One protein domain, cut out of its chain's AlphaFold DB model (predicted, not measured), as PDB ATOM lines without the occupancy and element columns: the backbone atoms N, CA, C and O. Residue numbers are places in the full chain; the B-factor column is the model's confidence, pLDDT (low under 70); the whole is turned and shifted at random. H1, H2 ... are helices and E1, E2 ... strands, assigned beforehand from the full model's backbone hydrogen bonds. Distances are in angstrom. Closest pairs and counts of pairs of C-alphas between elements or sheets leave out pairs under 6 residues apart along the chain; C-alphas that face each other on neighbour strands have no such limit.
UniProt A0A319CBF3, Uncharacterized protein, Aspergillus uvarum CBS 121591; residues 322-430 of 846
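This is residues 322 to 430 of the 846 residues of an uncharacterized protein of Aspergillus uvarum CBS 121591 (UniProt A0A319CBF3). A single six-stranded antiparallel sheet is curled like part of a barrel and folded back on itself, with E4, E3 and E2 facing E6 and E5 and the long strand E1 as the hinge. The barrel is only partly formed: E4 and E5, its two edges, come near each other without being neighbour strands, and the one named helix, H1, packs on E5 with its residues 388 to 395. The printed part has 109 residues with six named strands and one named helix, along the chain E1 E2 E3 E4 H1 E5 E6; the sheet order is E4 E3 E2 E1 E6 E5, and the class is mixed, helices and strands. The whole is compact, with a radius of gyration of the C-alphas of 14.3 A and spans of 42 by 31 by 25 A.

E1, residues 328 to 340, bends by 94 degrees at residue 331. Its pairing is staggered: residues 328 to 336 pair with E2, residues 354 to 361, and residues 336 to 340 with E6, residues 419 to 425. N 334 and O 356 are 3.0 A apart across E1 and E2, and N 339 and O 422 are 2.7 A apart across E1 and E6, within hydrogen-bond range. E3, residues 368 to 372, forms a hairpin with E2, with N 357 and O 370 2.8 A apart. E4, residues 379 to 383, forms a hairpin with E3, with N 371 and O 380 2.8 A apart. E1, E2, E3 and E4 make a meander, each strand the antiparallel neighbour of the one before. E5, residues 412 to 416, forms a hairpin with E6, with N 414 and O 421 2.8 A apart. The closest C-alphas of E4 and E5 are those of Arg 382 and Phe 416, 6.6 A apart. H1, residues 386 to 400, is on the sheet at a height of 7.3 A over the sheet, and only just over E5, on which 3 of its 15 C-alphas fall. It runs along the strands, at 19 degrees to E5 on the local plane. Its closest C-alpha pair with E5 is Phe 392 and Val 412, 6.6 A. In H1, 10 of 11 O i to N i+4 pairs are within hydrogen-bond range.

E1 begins at C-alpha 328 at (139.581, 181.553, 198.995) and measures 24.1 A; E2 measures 21.5 A, E3 12.8 A and E4 13.8 A. H1, 21.2 A long, ends at C-alpha 400 at (159.177, 168.963, 175.361). E5 measures 13.0 A, and E6, 19.1 A, ends at C-alpha 425 at (156.171, 168.839, 188.808).

The two C-alphas farthest apart, those of Gly 363 and Leu 404, are 43.5 A apart. The printed part has no cut. The links E1 to E2 and H1 to E5 are long. The mean pLDDT of the printed part is 70.2; 43 residues are under 70, among them residues 337 to 354 and 398 to 409.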
ATOM      1  N   ASP A 322     137.880 172.362 200.461       54.03
ATOM      2  CA  ASP A 322     138.584 172.369 201.750       54.03
ATOM      3  C   ASP A 322     140.037 172.872 201.630       54.03
ATOM      4  O   ASP A 322     140.766 172.961 202.622       54.03
ATOM      5  N   ALA A 323     140.503 173.139 200.407       57.19
ATOM      6  CA  ALA A 323     141.860 173.581 200.129       57.19
ATOM      7  C   ALA A 323     141.916 175.115 200.086       57.19
ATOM      8  O   ALA A 323     141.143 175.750 199.381       57.19
ATOM      9  N   GLY A 324     142.881 175.717 200.787       58.78
ATOM     10  CA  GLY A 324     143.034 177.176 200.858       58.78
ATOM     11  C   GLY A 324     142.556 177.761 202.189       58.78
ATOM     12  O   GLY A 324     142.401 177.039 203.171       58.78
ATOM     13  N   ASN A 325     142.399 179.083 202.240       65.75
ATOM     14  CA  ASN A 325     141.829 179.776 203.400       65.75
ATOM     15  C   ASN A 325     140.294 179.823 203.293       65.75
ATOM     16  O   ASN A 325     139.759 179.699 202.196       65.75
ATOM     17  N   GLU A 326     139.592 180.062 204.410       68.12
ATOM     18  CA  GLU A 326     138.113 180.088 204.477       68.12
ATOM     19  C   GLU A 326     137.444 181.039 203.458       68.12
ATOM     20  O   GLU A 326     136.270 180.879 203.134       68.12
ATOM     21  N   ASP A 327     138.173 182.037 202.957       74.94
ATOM     22  CA  ASP A 327     137.713 183.068 202.023       74.94
ATOM     23  C   ASP A 327     138.237 182.901 200.580       74.94
ATOM     24  O   ASP A 327     138.006 183.771 199.729       74.94
ATOM     25  N   GLU A 328     138.947 181.808 200.288       77.75
ATOM     26  CA  GLU A 328     139.581 181.553 198.995       77.75
ATOM     27  C   GLU A 328     138.929 180.403 198.226       77.75
ATOM     28  O   GLU A 328     138.683 179.323 198.747       77.75
ATOM     29  N   GLN A 329     138.714 180.623 196.934       82.06
ATOM     30  CA  GLN A 329     138.280 179.609 195.990       82.06
ATOM     31  C   GLN A 329     139.505 179.004 195.296       82.06
ATOM     32  O   GLN A 329     140.215 179.690 194.555       82.06
ATOM     33  N   VAL A 330     139.746 177.708 195.502       80.94
ATOM     34  CA  VAL A 330     140.745 176.944 194.741       80.94
ATOM     35  C   VAL A 330     140.154 176.506 193.405       80.94
ATOM     36  O   VAL A 330     139.058 175.960 193.337       80.94
ATOM     37  N   PHE A 331     140.903 176.718 192.325       80.12
ATOM     38  CA  PHE A 331     140.495 176.332 190.965       80.12
ATOM     39  C   PHE A 331     141.522 175.434 190.266       80.12
ATOM     40  O   PHE A 331     141.230 174.848 189.224       80.12
ATOM     41  N   PHE A 332     142.717 175.272 190.840       83.69
ATOM     42  CA  PHE A 332     143.674 174.258 190.405       83.69
ATOM     43  C   PHE A 332     144.461 173.711 191.600       83.69
ATOM     44  O   PHE A 332     144.910 174.468 192.460       83.69
ATOM     45  N   ARG A 333     144.647 172.389 191.637       79.75
ATOM     46  CA  ARG A 333     145.443 171.685 192.650       79.75
ATOM     47  C   ARG A 333     146.295 170.603 191.997       79.75
ATOM     48  O   ARG A 333     145.815 169.896 191.114       79.75
ATOM     49  N   THR A 334     147.535 170.444 192.447       75.81
ATOM     50  CA  THR A 334     148.417 169.348 192.012       75.81
ATOM     51  C   THR A 334     149.497 169.052 193.053       75.81
ATOM     52  O   THR A 334     149.773 169.858 193.942       75.81
ATOM     53  N   PHE A 335     150.116 167.880 192.949       73.88
ATOM     54  CA  PHE A 335     151.240 167.468 193.771       73.88
ATOM     55  C   PHE A 335     152.573 167.765 193.076       73.88
ATOM     56  O   PHE A 335     152.809 167.417 191.920       73.88
ATOM     57  N   VAL A 336     153.489 168.387 193.818       72.44
ATOM     58  CA  VAL A 336     154.804 168.799 193.321       72.44
ATOM     59  C   VAL A 336     155.929 168.349 194.246       72.44
ATOM     60  O   VAL A 336     155.778 168.173 195.458       72.44
ATOM     61  N   ASN A 337     157.113 168.205 193.665       69.19
ATOM     62  CA  ASN A 337     158.357 168.066 194.400       69.19
ATOM     63  C   ASN A 337     158.894 169.469 194.718       69.19
ATOM     64  O   ASN A 337     159.552 170.091 193.885       69.19
ATOM     65  N   ALA A 338     158.625 169.972 195.922       68.56
ATOM     66  CA  ALA A 338     159.165 171.245 196.393       68.56
ATOM     67  C   ALA A 338     160.385 171.042 197.313       68.56
ATOM     68  O   ALA A 338     160.387 170.220 198.230       68.56
ATOM     69  N   GLY A 339     161.451 171.800 197.070       63.00
ATOM     70  CA  GLY A 339     162.661 171.869 197.879       63.00
ATOM     71  C   GLY A 339     162.750 173.219 198.577       63.00
ATOM     72  O   GLY A 339     163.010 174.224 197.926       63.00
ATOM     73  N   ILE A 340     162.568 173.232 199.896       60.22
ATOM     74  CA  ILE A 340     162.560 174.449 200.718       60.22
ATOM     75  C   ILE A 340     163.883 174.549 201.495       60.22
ATOM     76  O   ILE A 340     164.275 173.608 202.190       60.22
ATOM     77  N   GLY A 341     164.583 175.683 201.383       51.19
ATOM     78  CA  GLY A 341     165.778 175.985 202.184       51.19
ATOM     79  C   GLY A 341     167.042 175.156 201.874       51.19
ATOM     80  O   GLY A 341     167.179 174.495 200.840       51.19
ATOM     81  N   SER A 342     168.035 175.223 202.775       45.09
ATOM     82  CA  SER A 342     169.338 174.561 202.578       45.09
ATOM     83  C   SER A 342     169.225 173.030 202.619       45.09
ATOM     84  O   SER A 342     168.435 172.463 203.371       45.09
ATOM     85  N   LYS A 343     170.077 172.322 201.859       43.47
ATOM     86  CA  LYS A 343     170.093 170.843 201.760       43.47
ATOM     87  C   LYS A 343     170.159 170.116 203.118       43.47
ATOM     88  O   LYS A 343     169.770 168.955 203.183       43.47
ATOM     89  N   LYS A 344     170.639 170.788 204.175       38.78
ATOM     90  CA  LYS A 344     170.726 170.279 205.556       38.78
ATOM     91  C   LYS A 344     169.395 170.307 206.322       38.78
ATOM     92  O   LYS A 344     169.234 169.499 207.225       38.78
ATOM     93  N   LEU A 345     168.478 171.209 205.968       34.88
ATOM     94  CA  LEU A 345     167.156 171.376 206.595       34.88
ATOM     95  C   LEU A 345     166.039 170.670 205.821       34.88
ATOM     96  O   LEU A 345     164.901 170.635 206.278       34.88
ATOM     97  N   ARG A 346     166.362 170.081 204.661       45.94
ATOM     98  CA  ARG A 346     165.461 169.175 203.952       45.94
ATOM     99  C   ARG A 346     165.168 167.999 204.877       45.94
ATOM    100  O   ARG A 346     165.987 167.085 204.982       45.94
ATOM    101  N   MET A 347     164.010 168.015 205.534       39.88
ATOM    102  CA  MET A 347     163.400 166.795 206.049       39.88
ATOM    103  C   MET A 347     163.447 165.798 204.891       39.88
ATOM    104  O   MET A 347     162.927 166.068 203.810       39.88
ATOM    105  N   ARG A 348     164.184 164.696 205.048       38.03
ATOM    106  CA  ARG A 348     164.237 163.619 204.053       38.03
ATOM    107  C   ARG A 348     162.895 162.879 204.058       38.03
ATOM    108  O   ARG A 348     162.854 161.682 204.300       38.03
ATOM    109  N   THR A 349     161.791 163.553 203.776       40.38
ATOM    110  CA  THR A 349     160.538 162.898 203.409       40.38
ATOM    111  C   THR A 349     160.669 162.492 201.949       40.38
ATOM    112  O   THR A 349     160.158 163.132 201.040       40.38
ATOM    113  N   LYS A 350     161.421 161.414 201.705       37.62
ATOM    114  CA  LYS A 350     161.639 160.802 200.383       37.62
ATOM    115  C   LYS A 350     160.350 160.263 199.716       37.62
ATOM    116  O   LYS A 350     160.454 159.451 198.806       37.62
ATOM    117  N   GLY A 351     159.155 160.690 200.130       43.00
ATOM    118  CA  GLY A 351     157.907 160.109 199.633       43.00
ATOM    119  C   GLY A 351     156.606 160.880 199.860       43.00
ATOM    120  O   GLY A 351     155.576 160.327 199.511       43.00
ATOM    121  N   ALA A 352     156.602 162.108 200.398       48.19
ATOM    122  CA  ALA A 352     155.359 162.884 200.529       48.19
ATOM    123  C   ALA A 352     155.418 164.136 199.632       48.19
ATOM    124  O   ALA A 352     156.242 165.016 199.905       48.19
ATOM    125  N   PRO A 353     154.618 164.216 198.552       59.47
ATOM    126  CA  PRO A 353     154.564 165.408 197.713       59.47
ATOM    127  C   PRO A 353     153.989 166.611 198.468       59.47
ATOM    128  O   PRO A 353     153.077 166.470 199.285       59.47
ATOM    129  N   TYR A 354     154.499 167.806 198.161       68.50
ATOM    130  CA  TYR A 354     153.857 169.051 198.579       68.50
ATOM    131  C   TYR A 354     152.656 169.309 197.676       68.50
ATOM    132  O   TYR A 354     152.705 169.022 196.479       68.50
ATOM    133  N   MET A 355     151.586 169.852 198.242       75.06
ATOM    134  CA  MET A 355     150.424 170.282 197.482       75.06
ATOM    135  C   MET A 355     150.653 171.714 197.004       75.06
ATOM    136  O   MET A 355     151.019 172.591 197.787       75.06
ATOM    137  N   LEU A 356     150.467 171.920 195.706       82.38
ATOM    138  CA  LEU A 356     150.461 173.213 195.048       82.38
ATOM    139  C   LEU A 356     149.016 173.570 194.714       82.38
ATOM    140  O   LEU A 356     148.333 172.807 194.027       82.38
ATOM    141  N   LEU A 357     148.575 174.732 195.174       84.19
ATOM    142  CA  LEU A 357     147.243 175.261 194.925       84.19
ATOM    143  C   LEU A 357     147.355 176.558 194.134       84.19
ATOM    144  O   LEU A 357     148.235 177.383 194.404       84.19
ATOM    145  N   LEU A 358     146.435 176.735 193.191       87.94
ATOM    146  CA  LEU A 358     146.062 178.045 192.691       87.94
ATOM    147  C   LEU A 358     144.684 178.392 193.240       87.94
ATOM    148  O   LEU A 358     143.704 177.676 193.002       87.94
ATOM    149  N   SER A 359     144.646 179.486 193.987       88.19
ATOM    150  CA  SER A 359     143.444 180.007 194.620       88.19
ATOM    151  C   SER A 359     143.272 181.483 194.316       88.19
ATOM    152  O   SER A 359     144.187 182.166 193.859       88.19
ATOM    153  N   THR A 360     142.074 181.992 194.537       87.62
ATOM    154  CA  THR A 360     141.799 183.424 194.519       87.62
ATOM    155  C   THR A 360     140.754 183.720 195.574       87.62
ATOM    156  O   THR A 360     139.915 182.877 195.883       87.62
ATOM    157  N   ARG A 361     140.831 184.893 196.190       84.06
ATOM    158  CA  ARG A 361     139.847 185.296 197.191       84.06
ATOM    159  C   ARG A 361     138.572 185.735 196.482       84.06
ATOM    160  O   ARG A 361     138.639 186.363 195.429       84.06
ATOM    161  N   ALA A 362     137.414 185.456 197.073       75.81
ATOM    162  CA  ALA A 362     136.154 185.978 196.550       75.81
ATOM    163  C   ALA A 362     136.208 187.517 196.417       75.81
ATOM    164  O   ALA A 362     136.499 188.228 197.378       75.81
ATOM    165  N   GLY A 363     135.929 188.030 195.219       71.94
ATOM    166  CA  GLY A 363     136.028 189.446 194.852       71.94
ATOM    167  C   GLY A 363     137.369 189.861 194.240       71.94
ATOM    168  O   GLY A 363     137.406 190.845 193.501       71.94
ATOM    169  N   ASP A 364     138.444 189.110 194.485       84.06
ATOM    170  CA  ASP A 364     139.764 189.396 193.930       84.06
ATOM    171  C   ASP A 364     139.930 188.721 192.560       84.06
ATOM    172  O   ASP A 364     139.367 187.660 192.274       84.06
ATOM    173  N   SER A 365     140.721 189.349 191.686       85.88
ATOM    174  CA  SER A 365     141.062 188.759 190.389       85.88
ATOM    175  C   SER A 365     142.431 188.080 190.379       85.88
ATOM    176  O   SER A 365     142.692 187.252 189.511       85.88
ATOM    177  N   GLU A 366     143.320 188.411 191.325       85.88
ATOM    178  CA  GLU A 366     144.694 187.904 191.304       85.88
ATOM    179  C   GLU A 366     144.756 186.411 191.655       85.88
ATOM    180  O   GLU A 366     144.123 185.977 192.628       85.88
ATOM    181  N   PRO A 367     145.546 185.616 190.912       88.94
ATOM    182  CA  PRO A 367     145.818 184.247 191.293       88.94
ATOM    183  C   PRO A 367     146.861 184.221 192.411       88.94
ATOM    184  O   PRO A 367     147.926 184.836 192.323       88.94
ATOM    185  N   LYS A 368     146.589 183.435 193.443       90.25
ATOM    186  CA  LYS A 368     147.526 183.118 194.511       90.25
ATOM    187  C   LYS A 368     148.074 181.723 194.315       90.25
ATOM    188  O   LYS A 368     147.352 180.801 193.949       90.25
ATOM    189  N   ILE A 369     149.363 181.583 194.581       90.31
ATOM    190  CA  ILE A 369     150.057 180.309 194.642       90.31
ATOM    191  C   ILE A 369     150.274 179.937 196.105       90.31
ATOM    192  O   ILE A 369     150.919 180.679 196.852       90.31
ATOM    193  N   THR A 370     149.770 178.771 196.495       85.25
ATOM    194  CA  THR A 370     149.947 178.226 197.843       85.25
ATOM    195  C   THR A 370     150.676 176.894 197.771       85.25
ATOM    196  O   THR A 370     150.323 176.021 196.982       85.25
ATOM    197  N   ILE A 371     151.711 176.736 198.593       79.06
ATOM    198  CA  ILE A 371     152.445 175.487 198.784       79.06
ATOM    199  C   ILE A 371     152.231 175.042 200.215       79.06
ATOM    200  O   ILE A 371     152.691 175.699 201.148       79.06
ATOM    201  N   CYS A 372     151.598 173.892 200.387       70.25
ATOM    202  CA  CYS A 372     151.396 173.307 201.699       70.25
ATOM    203  C   CYS A 372     151.834 171.845 201.744       70.25
ATOM    204  O   CYS A 372     151.939 171.156 200.727       70.25
ATOM    205  N   ASN A 373     152.163 171.366 202.941       63.00
ATOM    206  CA  ASN A 373     152.320 169.934 203.155       63.00
ATOM    207  C   ASN A 373     150.950 169.296 203.435       63.00
ATOM    208  O   ASN A 373     150.021 169.960 203.886       63.00
ATOM    209  N   GLN A 374     150.836 167.986 203.219       54.66
ATOM    210  CA  GLN A 374     149.591 167.240 203.459       54.66
ATOM    211  C   GLN A 374     149.110 167.278 204.922       54.66
ATOM    212  O   GLN A 374     147.995 166.866 205.211       54.66
ATOM    213  N   MET A 375     149.950 167.752 205.848       48.12
ATOM    214  CA  MET A 375     149.634 167.821 207.272       48.12
ATOM    215  C   MET A 375     149.133 169.191 207.725       48.12
ATOM    216  O   MET A 375     148.859 169.356 208.911       48.12
ATOM    217  N   GLY A 376     149.062 170.182 206.829       47.56
ATOM    218  CA  GLY A 376     148.674 171.555 207.163       47.56
ATOM    219  C   GLY A 376     149.637 172.272 208.121       47.56
ATOM    220  O   GLY A 376     149.403 173.417 208.486       47.56
ATOM    221  N   THR A 377     150.744 171.635 208.524       47.19
ATOM    222  CA  THR A 377     151.745 172.210 209.440       47.19
ATOM    223  C   THR A 377     152.699 173.168 208.739       47.19
ATOM    224  O   THR A 377     153.464 173.880 209.387       47.19
ATOM    225  N   PHE A 378     152.672 173.175 207.410       57.06
ATOM    226  CA  PHE A 378     153.453 174.071 206.582       57.06
ATOM    227  C   PHE A 378     152.576 174.606 205.459       57.06
ATOM    228  O   PHE A 378     152.008 173.819 204.703       57.06
ATOM    229  N   CYS A 379     152.510 175.929 205.345       71.56
ATOM    230  CA  CYS A 379     151.780 176.643 204.311       71.56
ATOM    231  C   CYS A 379     152.563 177.911 203.949       71.56
ATOM    232  O   CYS A 379     152.881 178.715 204.825       71.56
ATOM    233  N   LEU A 380     152.908 178.065 202.673       74.81
ATOM    234  CA  LEU A 380     153.468 179.286 202.101       74.81
ATOM    235  C   LEU A 380     152.540 179.778 201.008       74.81
ATOM    236  O   LEU A 380     152.143 178.993 200.155       74.81
ATOM    237  N   GLN A 381     152.256 181.072 200.994       84.81
ATOM    238  CA  GLN A 381     151.323 181.662 200.045       84.81
ATOM    239  C   GLN A 381     151.833 183.015 199.554       84.81
ATOM    240  O   GLN A 381     152.442 183.761 200.319       84.81
ATOM    241  N   ARG A 382     151.599 183.322 198.276       87.62
ATOM    242  CA  ARG A 382     151.798 184.656 197.684       87.62
ATOM    243  C   ARG A 382     151.031 184.797 196.369       87.62
ATOM    244  O   ARG A 382     150.569 183.800 195.823       87.62
ATOM    245  N   ASP A 383     150.993 186.001 195.811       89.62
ATOM    246  CA  ASP A 383     150.455 186.245 194.468       89.62
ATOM    247  C   ASP A 383     151.386 185.679 193.378       89.62
ATOM    248  O   ASP A 383     152.619 185.744 193.501       89.62
ATOM    249  N   ILE A 384     150.809 185.125 192.305       90.69
ATOM    250  CA  ILE A 384     151.557 184.736 191.102       90.69
ATOM    251  C   ILE A 384     151.742 185.952 190.188       90.69
ATOM    252  O   ILE A 384     150.831 186.754 189.998       90.69
ATOM    253  N   THR A 385     152.919 186.079 189.580       88.81
ATOM    254  CA  THR A 385     153.229 187.178 188.657       88.81
ATOM    255  C   THR A 385     153.477 186.669 187.232       88.81
ATOM    256  O   THR A 385     153.862 185.510 187.047       88.81
ATOM    257  N   PRO A 386     153.359 187.527 186.199       87.06
ATOM    258  CA  PRO A 386     153.736 187.163 184.831       87.06
ATOM    259  C   PRO A 386     155.194 186.689 184.698       87.06
ATOM    260  O   PRO A 386     155.502 185.828 183.874       87.06
ATOM    261  N   ALA A 387     156.096 187.212 185.538       88.25
ATOM    262  CA  ALA A 387     157.498 186.799 185.571       88.25
ATOM    263  C   ALA A 387     157.677 185.364 186.096       88.25
ATOM    264  O   ALA A 387     158.552 184.645 185.615       88.25
ATOM    265  N   ASP A 388     156.841 184.933 187.047       88.81
ATOM    266  CA  ASP A 388     156.821 183.541 187.509       88.81
ATOM    267  C   ASP A 388     156.370 182.616 186.374       88.81
ATOM    268  O   ASP A 388     157.024 181.614 186.085       88.81
ATOM    269  N   LEU A 389     155.288 182.988 185.681       88.94
ATOM    270  CA  LEU A 389     154.743 182.211 184.570       88.94
ATOM    271  C   LEU A 389     155.770 182.020 183.441       88.94
ATOM    272  O   LEU A 389     155.903 180.914 182.917       88.94
ATOM    273  N   ALA A 390     156.537 183.061 183.104       88.38
ATOM    274  CA  ALA A 390     157.582 182.985 182.084       88.38
ATOM    275  C   ALA A 390     158.643 181.911 182.394       88.38
ATOM    276  O   ALA A 390     159.090 181.214 181.482       88.38
ATOM    277  N   GLN A 391     159.012 181.725 183.668       87.19
ATOM    278  CA  GLN A 391     159.961 180.679 184.076       87.19
ATOM    279  C   GLN A 391     159.382 179.273 183.874       87.19
ATOM    280  O   GLN A 391     160.070 178.386 183.368       87.19
ATOM    281  N   PHE A 392     158.108 179.066 184.220       87.44
ATOM    282  CA  PHE A 392     157.437 177.781 184.003       87.44
ATOM    283  C   PHE A 392     157.282 177.450 182.511       87.44
ATOM    284  O   PHE A 392     157.506 176.305 182.119       87.44
ATOM    285  N   VAL A 393     156.970 178.443 181.668       86.56
ATOM    286  CA  VAL A 393     156.892 178.271 180.203       86.56
ATOM    287  C   VAL A 393     158.238 177.832 179.625       86.56
ATOM    288  O   VAL A 393     158.282 176.848 178.889       86.56
ATOM    289  N   GLN A 394     159.338 178.482 180.017       85.12
ATOM    290  CA  GLN A 394     160.688 178.106 179.573       85.12
ATOM    291  C   GLN A 394     161.030 176.652 179.934       85.12
ATOM    292  O   GLN A 394     161.526 175.905 179.091       85.12
ATOM    293  N   VAL A 395     160.714 176.225 181.162       81.75
ATOM    294  CA  VAL A 395     160.924 174.837 181.611       81.75
ATOM    295  C   VAL A 395     160.058 173.846 180.828       81.75
ATOM    296  O   VAL A 395     160.527 172.760 180.478       81.75
ATOM    297  N   SER A 396     158.810 174.205 180.520       80.31
ATOM    298  CA  SER A 396     157.920 173.373 179.703       80.31
ATOM    299  C   SER A 396     158.459 173.190 178.280       80.31
ATOM    300  O   SER A 396     158.497 172.067 177.777       80.31
ATOM    301  N   GLU A 397     158.914 174.266 177.633       79.44
ATOM    302  CA  GLU A 397     159.489 174.226 176.280       79.44
ATOM    303  C   GLU A 397     160.800 173.425 176.228       79.44
ATOM    304  O   GLU A 397     161.013 172.636 175.303       79.44
ATOM    305  N   ALA A 398     161.655 173.554 177.249       68.88
ATOM    306  CA  ALA A 398     162.873 172.755 177.384       68.88
ATOM    307  C   ALA A 398     162.570 171.257 177.584       68.88
ATOM    308  O   ALA A 398     163.244 170.402 177.005       68.88
ATOM    309  N   SER A 399     161.520 170.934 178.348       62.91
ATOM    310  CA  SER A 399     161.121 169.554 178.660       62.91
ATOM    311  C   SER A 399     160.488 168.823 177.466       62.91
ATOM    312  O   SER A 399     160.669 167.615 177.325       62.91
ATOM    313  N   LEU A 400     159.789 169.535 176.572       60.38
ATOM    314  CA  LEU A 400     159.177 168.963 175.361       60.38
ATOM    315  C   LEU A 400     160.207 168.524 174.303       60.38
ATOM    316  O   LEU A 400     159.922 167.639 173.499       60.38
ATOM    317  N   ASN A 401     161.417 169.091 174.329       54.78
ATOM    318  CA  ASN A 401     162.500 168.734 173.408       54.78
ATOM    319  C   ASN A 401     163.259 167.451 173.809       54.78
ATOM    320  O   ASN A 401     164.104 166.978 173.048       54.78
ATOM    321  N   VAL A 402     162.959 166.857 174.972       51.12
ATOM    322  CA  VAL A 402     163.629 165.652 175.488       51.12
ATOM    323  C   VAL A 402     162.617 164.510 175.626       51.12
ATOM    324  O   VAL A 402     162.069 164.244 176.692       51.12
ATOM    325  N   LEU A 403     162.362 163.798 174.529       45.16
ATOM    326  CA  LEU A 403     161.585 162.558 174.561       45.16
ATOM    327  C   LEU A 403     162.401 161.430 175.212       45.16
ATOM    328  O   LEU A 403     163.422 161.024 174.660       45.16
ATOM    329  N   LEU A 404     161.893 160.917 176.343       41.84
ATOM    330  CA  LEU A 404     161.888 159.522 176.834       41.84
ATOM    331  C   LEU A 404     162.121 159.451 178.358       41.84
ATOM    332  O   LEU A 404     163.149 159.886 178.872       41.84
ATOM    333  N   VAL A 405     161.196 158.751 179.027       37.28
ATOM    334  CA  VAL A 405     161.176 158.353 180.451       37.28
ATOM    335  C   VAL A 405     160.654 159.429 181.408       37.28
ATOM    336  O   VAL A 405     161.189 160.528 181.477       37.28
ATOM    337  N   ALA A 406     159.622 159.063 182.182       42.84
ATOM    338  CA  ALA A 406     159.054 159.838 183.281       42.84
ATOM    339  C   ALA A 406     160.160 160.382 184.202       42.84
ATOM    340  O   ALA A 406     160.729 159.664 185.026       42.84
ATOM    341  N   LYS A 407     160.495 161.656 184.019       52.06
ATOM    342  CA  LYS A 407     161.380 162.421 184.888       52.06
ATOM    343  C   LYS A 407     160.603 163.648 185.334       52.06
ATOM    344  O   LYS A 407     159.965 164.302 184.516       52.06
ATOM    345  N   SER A 408     160.675 163.931 186.632       57.47
ATOM    346  CA  SER A 408     160.257 165.206 187.211       57.47
ATOM    347  C   SER A 408     160.761 166.369 186.356       57.47
ATOM    348  O   SER A 408     161.906 166.310 185.895       57.47
ATOM    349  N   THR A 409     159.942 167.405 186.178       66.38
ATOM    350  CA  THR A 409     160.302 168.582 185.370       66.38
ATOM    351  C   THR A 409     161.563 169.268 185.904       66.38
ATOM    352  O   THR A 409     161.975 169.033 187.049       66.38
ATOM    353  N   GLU A 410     162.185 170.141 185.107       73.31
ATOM    354  CA  GLU A 410     163.245 171.003 185.642       73.31
ATOM    355  C   GLU A 410     162.714 171.876 186.794       73.31
ATOM    356  O   GLU A 410     161.508 172.107 186.933       73.31
ATOM    357  N   LEU A 411     163.627 172.293 187.674       76.81
ATOM    358  CA  LEU A 411     163.302 173.014 188.903       76.81
ATOM    359  C   LEU A 411     163.080 174.502 188.611       76.81
ATOM    360  O   LEU A 411     163.999 175.182 188.161       76.81
ATOM    361  N   VAL A 412     161.909 175.024 188.972       82.19
ATOM    362  CA  VAL A 412     161.608 176.464 188.991       82.19
ATOM    363  C   VAL A 412     161.741 176.979 190.415       82.19
ATOM    364  O   VAL A 412     161.240 176.358 191.346       82.19
ATOM    365  N   THR A 413     162.428 178.101 190.621       82.62
ATOM    366  CA  THR A 413     162.627 178.651 191.970       82.62
ATOM    367  C   THR A 413     161.690 179.824 192.214       82.62
ATOM    368  O   THR A 413     161.798 180.851 191.555       82.62
ATOM    369  N   LEU A 414     160.804 179.684 193.199       83.44
ATOM    370  CA  LEU A 414     159.910 180.738 193.664       83.44
ATOM    371  C   LEU A 414     160.398 181.313 194.995       83.44
ATOM    372  O   LEU A 414     160.917 180.592 195.850       83.44
ATOM    373  N   MET A 415     160.190 182.613 195.181       81.06
ATOM    374  CA  MET A 415     160.492 183.316 196.428       81.06
ATOM    375  C   MET A 415     159.201 183.606 197.189       81.06
ATOM    376  O   MET A 415     158.337 184.303 196.672       81.06
ATOM    377  N   PHE A 416     159.084 183.089 198.408       78.12
ATOM    378  CA  PHE A 416     158.002 183.373 199.350       78.12
ATOM    379  C   PHE A 416     158.582 184.186 200.505       78.12
ATOM    380  O   PHE A 416     159.221 183.626 201.394       78.12
ATOM    381  N   GLU A 417     158.420 185.509 200.460       77.31
ATOM    382  CA  GLU A 417     159.059 186.450 201.391       77.31
ATOM    383  C   GLU A 417     160.585 186.236 201.487       77.31
ATOM    384  O   GLU A 417     161.330 186.616 200.584       77.31
ATOM    385  N   THR A 418     161.065 185.602 202.561       70.12
ATOM    386  CA  THR A 418     162.488 185.295 202.798       70.12
ATOM    387  C   THR A 418     162.880 183.863 202.417       70.12
ATOM    388  O   THR A 418     164.054 183.492 202.498       70.12
ATOM    389  N   ILE A 419     161.919 183.042 201.986       67.50
ATOM    390  CA  ILE A 419     162.079 181.604 201.763       67.50
ATOM    391  C   ILE A 419     162.139 181.311 200.262       67.50
ATOM    392  O   ILE A 419     161.209 181.589 199.510       67.50
ATOM    393  N   SER A 420     163.236 180.692 199.828       75.56
ATOM    394  CA  SER A 420     163.391 180.188 198.461       75.56
ATOM    395  C   SER A 420     162.913 178.739 198.361       75.56
ATOM    396  O   SER A 420     163.338 177.883 199.151       75.56
ATOM    397  N   VAL A 421     162.038 178.473 197.391       76.19
ATOM    398  CA  VAL A 421     161.417 177.166 197.154       76.19
ATOM    399  C   VAL A 421     161.642 176.741 195.709       76.19
ATOM    400  O   VAL A 421     161.153 177.381 194.784       76.19
ATOM    401  N   SER A 422     162.367 175.643 195.503       78.94
ATOM    402  CA  SER A 422     162.551 175.039 194.178       78.94
ATOM    403  C   SER A 422     161.473 173.994 193.918       78.94
ATOM    404  O   SER A 422     161.401 173.010 194.643       78.94
ATOM    405  N   ILE A 423     160.661 174.174 192.890       80.00
ATOM    406  CA  ILE A 423     159.496 173.352 192.567       80.00
ATOM    407  C   ILE A 423     159.774 172.584 191.279       80.00
ATOM    408  O   ILE A 423     160.186 173.175 190.284       80.00
ATOM    409  N   SER A 424     159.516 171.280 191.278       78.81
ATOM    410  CA  SER A 424     159.357 170.496 190.054       78.81
ATOM    411  C   SER A 424     158.061 169.702 190.087       78.81
ATOM    412  O   SER A 424     157.664 169.162 191.120       78.81
ATOM    413  N   PHE A 425     157.391 169.619 188.946       75.69
ATOM    414  CA  PHE A 425     156.171 168.839 188.808       75.69
ATOM    415  C   PHE A 425     156.531 167.366 188.667       75.69
ATOM    416  O   PHE A 425     157.517 167.004 188.012       75.69
ATOM    417  N   GLN A 426     155.745 166.513 189.319       69.94
ATOM    418  CA  GLN A 426     155.898 165.064 189.196       69.94
ATOM    419  C   GLN A 426     155.498 164.599 187.797       69.94
ATOM    420  O   GLN A 426     156.196 163.779 187.198       69.94
ATOM    421  N   TYR A 427     154.439 165.205 187.261       70.19
ATOM    422  CA  TYR A 427     153.886 164.907 185.954       70.19
ATOM    423  C   TYR A 427     153.928 166.146 185.055       70.19
ATOM    424  O   TYR A 427     153.514 167.237 185.438       70.19
ATOM    425  N   LEU A 428     154.429 165.974 183.829       72.75
ATOM    426  CA  LEU A 428     154.470 167.045 182.831       72.75
ATOM    427  C   LEU A 428     153.071 167.605 182.480       72.75
ATOM    428  O   LEU A 428     152.971 168.824 182.338       72.75
ATOM    429  N   PRO A 429     151.992 166.795 182.374       74.56
ATOM    430  CA  PRO A 429     150.637 167.318 182.177       74.56
ATOM    431  C   PRO A 429     150.205 168.333 183.240       74.56
ATOM    432  O   PRO A 429     149.594 169.338 182.891       74.56
ATOM    433  N   ASP A 430     150.596 168.129 184.500       73.44
ATOM    434  CA  ASP A 430     150.255 169.038 185.595       73.44
ATOM    435  C   ASP A 430     150.978 170.380 185.464       73.44
ATOM    436  O   ASP A 430     150.384 171.420 185.734       73.44
TER     437      ASP A 430